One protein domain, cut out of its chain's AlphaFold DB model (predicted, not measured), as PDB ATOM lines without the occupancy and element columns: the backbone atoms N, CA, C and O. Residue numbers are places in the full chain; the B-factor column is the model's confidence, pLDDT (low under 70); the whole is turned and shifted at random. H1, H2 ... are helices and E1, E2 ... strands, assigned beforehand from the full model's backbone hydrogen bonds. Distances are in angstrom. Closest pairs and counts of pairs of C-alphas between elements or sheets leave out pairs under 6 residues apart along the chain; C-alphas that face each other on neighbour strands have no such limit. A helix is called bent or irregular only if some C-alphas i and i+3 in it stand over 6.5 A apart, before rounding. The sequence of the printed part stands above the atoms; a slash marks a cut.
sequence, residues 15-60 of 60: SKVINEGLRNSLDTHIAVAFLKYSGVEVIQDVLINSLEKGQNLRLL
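Overview. This is residues 15 to 60 of the 60 residues of an uncharacterized protein of Helicobacter pylori R030b (UniProt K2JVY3). A small ribbon of two parallel strands, E1 and E2, forms one layer, and two helices, H1 and H2, lie side by side on one side of it. Ribbon and helices come nearest each other at the end where the tight links H1 to E1 and H2 to E2 lie, while residues 31 to 36, between E1 and H2, loop round the other end. The printed part has 46 residues, with two named helices and two named strands in the order H1, E1, H2, E2; the sheet is E1 then E2, parallel, and the class is mixed, helices and strands. The whole is compact, with a radius of gyration of the C-alphas of 10.0 A, and rounded, spanning 25 by 20 by 16 A.

Along the chain. E1 is residues 27 to 30, 10.1 A from first to last C-alpha, and E2 is residues 56 to 59, 10.4 A long, ending with C-alpha 59 at (30.136, 42.152, 11.480). H2, the longest helix, is residues 37 to 52 and measures 21.8 A, beginning with C-alpha 37 at (40.324, 32.019, 13.246). It is irregular, with C-alphas 42 and 45 standing 7.5 A apart, and has a kink of 48 degrees near residue 44. H1 is residues 15 to 24, 14.4 A long, with C-alpha 15 at (30.282, 26.206, 6.156).

Arrangement. E1 and E2 are parallel neighbours, with 5 degrees between their directions. C-alphas 28 and 57 face each other at 4.8 A, and N 28 and O 56, like N 58 and O 28, are within hydrogen-bond range at 2.9 A. E1, H2 and E2 form a strand-helix-strand unit, two parallel neighbour strands with a helix between them along the chain, and its crossover is right-handed. H2 and E2 have 4 pairs of C-alphas within 8 A, the closest being those of Leu 51 and Leu 57, 7.3 A apart. H1 and H2 touch and run the same way at a shallow tilt of 12 degrees; their closest C-alphas are those of Arg 23 and Val 46, 6.2 A apart. H1 and E1 have 1 pair of C-alphas within 8 A, those of Leu 22 and Thr 28, at 6.8 A. H1 and E2 are apart. Every O i to N i+4 pair in H1 is within hydrogen-bond range, against 8 of 12 in H2.

Size, cuts and confidence. The two C-alphas farthest apart are those of Ala 33 and Lys 53, 27.0 A. The printed part has no cut and ends at Leu 60, the chain's last residue. The links H1 to E1 and H2 to E2 are tight, and E1 to H2 is short, with 6 residues; no link is long. The mean pLDDT of the printed part is 87.3, and no printed residue is under 70.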
ATOM      1  N   SER A  15      29.398  25.407   7.006       83.81
ATOM      2  CA  SER A  15      30.282  26.206   6.156       83.81
ATOM      3  C   SER A  15      29.731  26.385   4.743       83.81
ATOM      4  O   SER A  15      29.779  27.483   4.196       83.81
ATOM      5  N   LYS A  16      29.162  25.324   4.161       84.81
ATOM      6  CA  LYS A  16      28.571  25.361   2.824       84.81
ATOM      7  C   LYS A  16      27.350  26.277   2.796       84.81
ATOM      8  O   LYS A  16      27.233  27.092   1.890       84.81
ATOM      9  N   VAL A  17      26.494  26.193   3.815       84.06
ATOM     10  CA  VAL A  17      25.274  27.012   3.905       84.06
ATOM     11  C   VAL A  17      25.597  28.482   4.079       84.06
ATOM     12  O   VAL A  17      25.017  29.323   3.399       84.06
ATOM     13  N   ILE A  18      26.545  28.790   4.967       85.38
ATOM     14  CA  ILE A  18      27.008  30.160   5.175       85.38
ATOM     15  C   ILE A  18      27.580  30.703   3.864       85.38
ATOM     16  O   ILE A  18      27.164  31.766   3.420       85.38
ATOM     17  N   ASN A  19      28.451  29.952   3.187       87.00
ATOM     18  CA  ASN A  19      29.043  30.398   1.927       87.00
ATOM     19  C   ASN A  19      28.003  30.599   0.813       87.00
ATOM     20  O   ASN A  19      28.090  31.580   0.079       87.00
ATOM     21  N   GLU A  20      27.006  29.723   0.688       85.50
ATOM     22  CA  GLU A  20      25.907  29.900  -0.272       85.50
ATOM     23  C   GLU A  20      25.033  31.116   0.072       85.50
ATOM     24  O   GLU A  20      24.678  31.886  -0.821       85.50
ATOM     25  N   GLY A  21      24.727  31.331   1.354       82.94
ATOM     26  CA  GLY A  21      23.971  32.496   1.814       82.94
ATOM     27  C   GLY A  21      24.709  33.808   1.542       82.94
ATOM     28  O   GLY A  21      24.138  34.732   0.969       82.94
ATOM     29  N   LEU A  22      25.997  33.859   1.878       84.75
ATOM     30  CA  LEU A  22      26.844  35.033   1.684       84.75
ATOM     31  C   LEU A  22      27.065  35.357   0.198       84.75
ATOM     32  O   LEU A  22      26.994  36.518  -0.188       84.75
ATOM     33  N   ARG A  23      27.272  34.349  -0.663       85.38
ATOM     34  CA  ARG A  23      27.484  34.558  -2.111       85.38
ATOM     35  C   ARG A  23      26.287  35.180  -2.822       85.38
ATOM     36  O   ARG A  23      26.476  35.886  -3.810       85.38
ATOM     37  N   ASN A  24      25.081  34.867  -2.359       84.06
ATOM     38  CA  ASN A  24      23.834  35.311  -2.976       84.06
ATOM     39  C   ASN A  24      23.249  36.562  -2.309       84.06
ATOM     40  O   ASN A  24      22.253  37.098  -2.795       84.06
ATOM     41  N   SER A  25      23.837  37.022  -1.203       83.50
ATOM     42  CA  SER A  25      23.351  38.202  -0.500       83.50
ATOM     43  C   SER A  25      23.848  39.490  -1.156       83.50
ATOM     44  O   SER A  25      24.967  39.549  -1.656       83.50
ATOM     45  N   LEU A  26      23.013  40.530  -1.145       85.00
ATOM     46  CA  LEU A  26      23.396  41.903  -1.505       85.00
ATOM     47  C   LEU A  26      23.755  42.742  -0.269       85.00
ATOM     48  O   LEU A  26      24.463  43.741  -0.384       85.00
ATOM     49  N   ASP A  27      23.258  42.331   0.898       87.69
ATOM     50  CA  ASP A  27      23.470  42.983   2.185       87.69
ATOM     51  C   ASP A  27      23.660  41.912   3.263       87.69
ATOM     52  O   ASP A  27      22.785  41.077   3.508       87.69
ATOM     53  N   THR A  28      24.836  41.893   3.876       87.50
ATOM     54  CA  THR A  28      25.250  40.839   4.796       87.50
ATOM     55  C   THR A  28      25.454  41.400   6.194       87.50
ATOM     56  O   THR A  28      26.323  42.238   6.427       87.50
ATOM     57  N   HIS A  29      24.713  40.843   7.150       89.12
ATOM     58  CA  HIS A  29      24.879  41.101   8.575       89.12
ATOM     59  C   HIS A  29      25.249  39.799   9.290       89.12
ATOM     60  O   HIS A  29      24.461  38.853   9.310       89.12
ATOM     61  N   ILE A  30      26.444  39.749   9.875       88.44
ATOM     62  CA  ILE A  30      26.930  38.612  10.662       88.44
ATOM     63  C   ILE A  30      27.009  39.060  12.117       88.44
ATOM     64  O   ILE A  30      27.839  39.896  12.455       88.44
ATOM     65  N   ALA A  31      26.151  38.495  12.963       89.50
ATOM     66  CA  ALA A  31      26.182  38.698  14.407       89.50
ATOM     67  C   ALA A  31      26.609  37.392  15.081       89.50
ATOM     68  O   ALA A  31      25.892  36.391  14.991       89.50
ATOM     69  N   VAL A  32      27.780  37.375  15.720       87.69
ATOM     70  CA  VAL A  32      28.334  36.161  16.341       87.69
ATOM     71  C   VAL A  32      29.014  36.477  17.667       87.69
ATOM     72  O   VAL A  32      29.884  37.331  17.749       87.69
ATOM     73  N   ALA A  33      28.677  35.726  18.720       91.81
ATOM     74  CA  ALA A  33      29.300  35.916  20.033       91.81
ATOM     75  C   ALA A  33      30.797  35.555  20.044       91.81
ATOM     76  O   ALA A  33      31.571  36.103  20.824       91.81
ATOM     77  N   PHE A  34      31.206  34.603  19.198       90.38
ATOM     78  CA  PHE A  34      32.595  34.184  19.064       90.38
ATOM     79  C   PHE A  34      32.862  33.625  17.667       90.38
ATOM     80  O   PHE A  34      32.129  32.757  17.189       90.38
ATOM     81  N   LEU A  35      33.949  34.078  17.041       88.06
ATOM     82  CA  LEU A  35      34.413  33.595  15.745       88.06
ATOM     83  C   LEU A  35      35.869  33.141  15.865       88.06
ATOM     84  O   LEU A  35      36.769  33.939  16.121       88.06
ATOM     85  N   LYS A  36      36.107  31.837  15.697       92.25
ATOM     86  CA  LYS A  36      37.467  31.283  15.665       92.25
ATOM     87  C   LYS A  36      38.165  31.688  14.376       92.25
ATOM     88  O   LYS A  36      37.521  31.754  13.335       92.25
ATOM     89  N   TYR A  37      39.491  31.802  14.431       91.94
ATOM     90  CA  TYR A  37      40.324  32.019  13.246       91.94
ATOM     91  C   TYR A  37      40.036  30.995  12.131       91.94
ATOM     92  O   TYR A  37      39.759  31.384  11.005       91.94
ATOM     93  N   SER A  38      39.938  29.704  12.463       90.50
ATOM     94  CA  SER A  38      39.572  28.667  11.484       90.50
ATOM     95  C   SER A  38      38.172  28.840  10.881       90.50
ATOM     96  O   SER A  38      37.902  28.360   9.789       90.50
ATOM     97  N   GLY A  39      37.258  29.515  11.584       86.88
ATOM     98  CA  GLY A  39      35.954  29.899  11.042       86.88
ATOM     99  C   GLY A  39      36.045  31.102  10.103       86.88
ATOM    100  O   GLY A  39      35.320  31.138   9.113       86.88
ATOM    101  N   VAL A  40      36.953  32.047  10.379       89.38
ATOM    102  CA  VAL A  40      37.257  33.173   9.478       89.38
ATOM    103  C   VAL A  40      37.792  32.651   8.149       89.38
ATOM    104  O   VAL A  40      37.266  33.035   7.111       89.38
ATOM    105  N   GLU A  41      38.757  31.728   8.172       92.00
ATOM    106  CA  GLU A  41      39.356  31.152   6.954       92.00
ATOM    107  C   GLU A  41      38.308  30.527   6.020       92.00
ATOM    108  O   GLU A  41      38.421  30.606   4.802       92.00
ATOM    109  N   VAL A  42      37.243  29.951   6.579       88.31
ATOM    110  CA  VAL A  42      36.171  29.308   5.805       88.31
ATOM    111  C   VAL A  42      35.291  30.306   5.044       88.31
ATOM    112  O   VAL A  42      34.751  29.954   3.991       88.31
ATOM    113  N   ILE A  43      35.109  31.518   5.579       87.88
ATOM    114  CA  ILE A  43      34.199  32.533   5.020       87.88
ATOM    115  C   ILE A  43      34.937  33.685   4.326       87.88
ATOM    116  O   ILE A  43      34.316  34.426   3.566       87.88
ATOM    117  N   GLN A  44      36.245  33.830   4.564       89.94
ATOM    118  CA  GLN A  44      37.076  34.948   4.114       89.94
ATOM    119  C   GLN A  44      36.925  35.232   2.619       89.94
ATOM    120  O   GLN A  44      36.621  36.366   2.248       89.94
ATOM    121  N   ASP A  45      37.082  34.217   1.770       90.81
ATOM    122  CA  ASP A  45      37.016  34.400   0.319       90.81
ATOM    123  C   ASP A  45      35.664  34.961  -0.117       90.81
ATOM    124  O   ASP A  45      35.580  35.816  -0.997       90.81
ATOM    125  N   VAL A  46      34.575  34.503   0.502       86.94
ATOM    126  CA  VAL A  46      33.235  34.977   0.154       86.94
ATOM    127  C   VAL A  46      33.019  36.414   0.626       86.94
ATOM    128  O   VAL A  46      32.414  37.200  -0.102       86.94
ATOM    129  N   LEU A  47      33.556  36.778   1.790       88.06
ATOM    130  CA  LEU A  47      33.508  38.156   2.278       88.06
ATOM    131  C   LEU A  47      34.293  39.104   1.363       88.06
ATOM    132  O   LEU A  47      33.771  40.155   1.005       88.06
ATOM    133  N   ILE A  48      35.496  38.716   0.925       90.44
ATOM    134  CA  ILE A  48      36.299  39.506  -0.025       90.44
ATOM    135  C   ILE A  48      35.531  39.699  -1.338       90.44
ATOM    136  O   ILE A  48      35.345  40.831  -1.775       90.44
ATOM    137  N   ASN A  49      34.986  38.620  -1.908       88.44
ATOM    138  CA  ASN A  49      34.175  38.687  -3.128       88.44
ATOM    139  C   ASN A  49      32.944  39.605  -2.983       88.44
ATOM    140  O   ASN A  49      32.512  40.223  -3.953       88.44
ATOM    141  N   SER A  50      32.338  39.660  -1.794       85.12
ATOM    142  CA  SER A  50      31.199  40.535  -1.497       85.12
ATOM    143  C   SER A  50      31.626  42.010  -1.485       85.12
ATOM    144  O   SER A  50      31.000  42.845  -2.142       85.12
ATOM    145  N   LEU A  51      32.756  42.314  -0.837       86.25
ATOM    146  CA  LEU A  51      33.338  43.659  -0.791       86.25
ATOM    147  C   LEU A  51      33.758  44.163  -2.178       86.25
ATOM    148  O   LEU A  51      33.459  45.302  -2.527       86.25
ATOM    149  N   GLU A  52      34.388  43.318  -2.997       88.94
ATOM    150  CA  GLU A  52      34.795  43.666  -4.369       88.94
ATOM    151  C   GLU A  52      33.605  44.020  -5.273       88.94
ATOM    152  O   GLU A  52      33.729  44.828  -6.191       88.94
ATOM    153  N   LYS A  53      32.425  43.459  -4.989       87.00
ATOM    154  CA  LYS A  53      31.172  43.771  -5.690       87.00
ATOM    155  C   LYS A  53      30.468  45.021  -5.152       87.00
ATOM    156  O   LYS A  53      29.393  45.359  -5.644       87.00
ATOM    157  N   GLY A  54      31.037  45.692  -4.147       86.38
ATOM    158  CA  GLY A  54      30.448  46.871  -3.509       86.38
ATOM    159  C   GLY A  54      29.230  46.559  -2.637       86.38
ATOM    160  O   GLY A  54      28.380  47.426  -2.443       86.38
ATOM    161  N   GLN A  55      29.105  45.323  -2.146       87.81
ATOM    162  CA  GLN A  55      28.007  44.924  -1.266       87.81
ATOM    163  C   GLN A  55      28.243  45.405   0.169       87.81
ATOM    164  O   GLN A  55      29.380  45.566   0.617       87.81
ATOM    165  N   ASN A  56      27.152  45.613   0.907       84.62
ATOM    166  CA  ASN A  56      27.233  46.035   2.300       84.62
ATOM    167  C   ASN A  56      27.523  44.832   3.201       84.62
ATOM    168  O   ASN A  56      26.825  43.817   3.152       84.62
ATOM    169  N   LEU A  57      28.549  44.964   4.042       85.88
ATOM    170  CA  LEU A  57      28.942  43.962   5.024       85.88
ATOM    171  C   LEU A  57      29.046  44.600   6.408       85.88
ATOM    172  O   LEU A  57      29.759  45.587   6.600       85.88
ATOM    173  N   ARG A  58      28.382  43.994   7.392       86.56
ATOM    174  CA  ARG A  58      28.495  44.353   8.806       86.56
ATOM    175  C   ARG A  58      28.755  43.110   9.654       86.56
ATOM    176  O   ARG A  58      28.008  42.139   9.573       86.56
ATOM    177  N   LEU A  59      29.790  43.175  10.491       83.75
ATOM    178  CA  LEU A  59      30.136  42.152  11.480       83.75
ATOM    179  C   LEU A  59      29.946  42.741  12.890       83.75
ATOM    180  O   LEU A  59      30.469  43.828  13.147       83.75
ATOM    181  N   LEU A  60      29.177  42.074  13.759       81.06
ATOM    182  CA  LEU A  60      28.839  42.505  15.127       81.06
ATOM    183  C   LEU A  60      29.102  41.401  16.155       81.06
ATOM    184  O   LEU A  60      28.792  40.222  15.854       81.06
TER     185      LEU A  60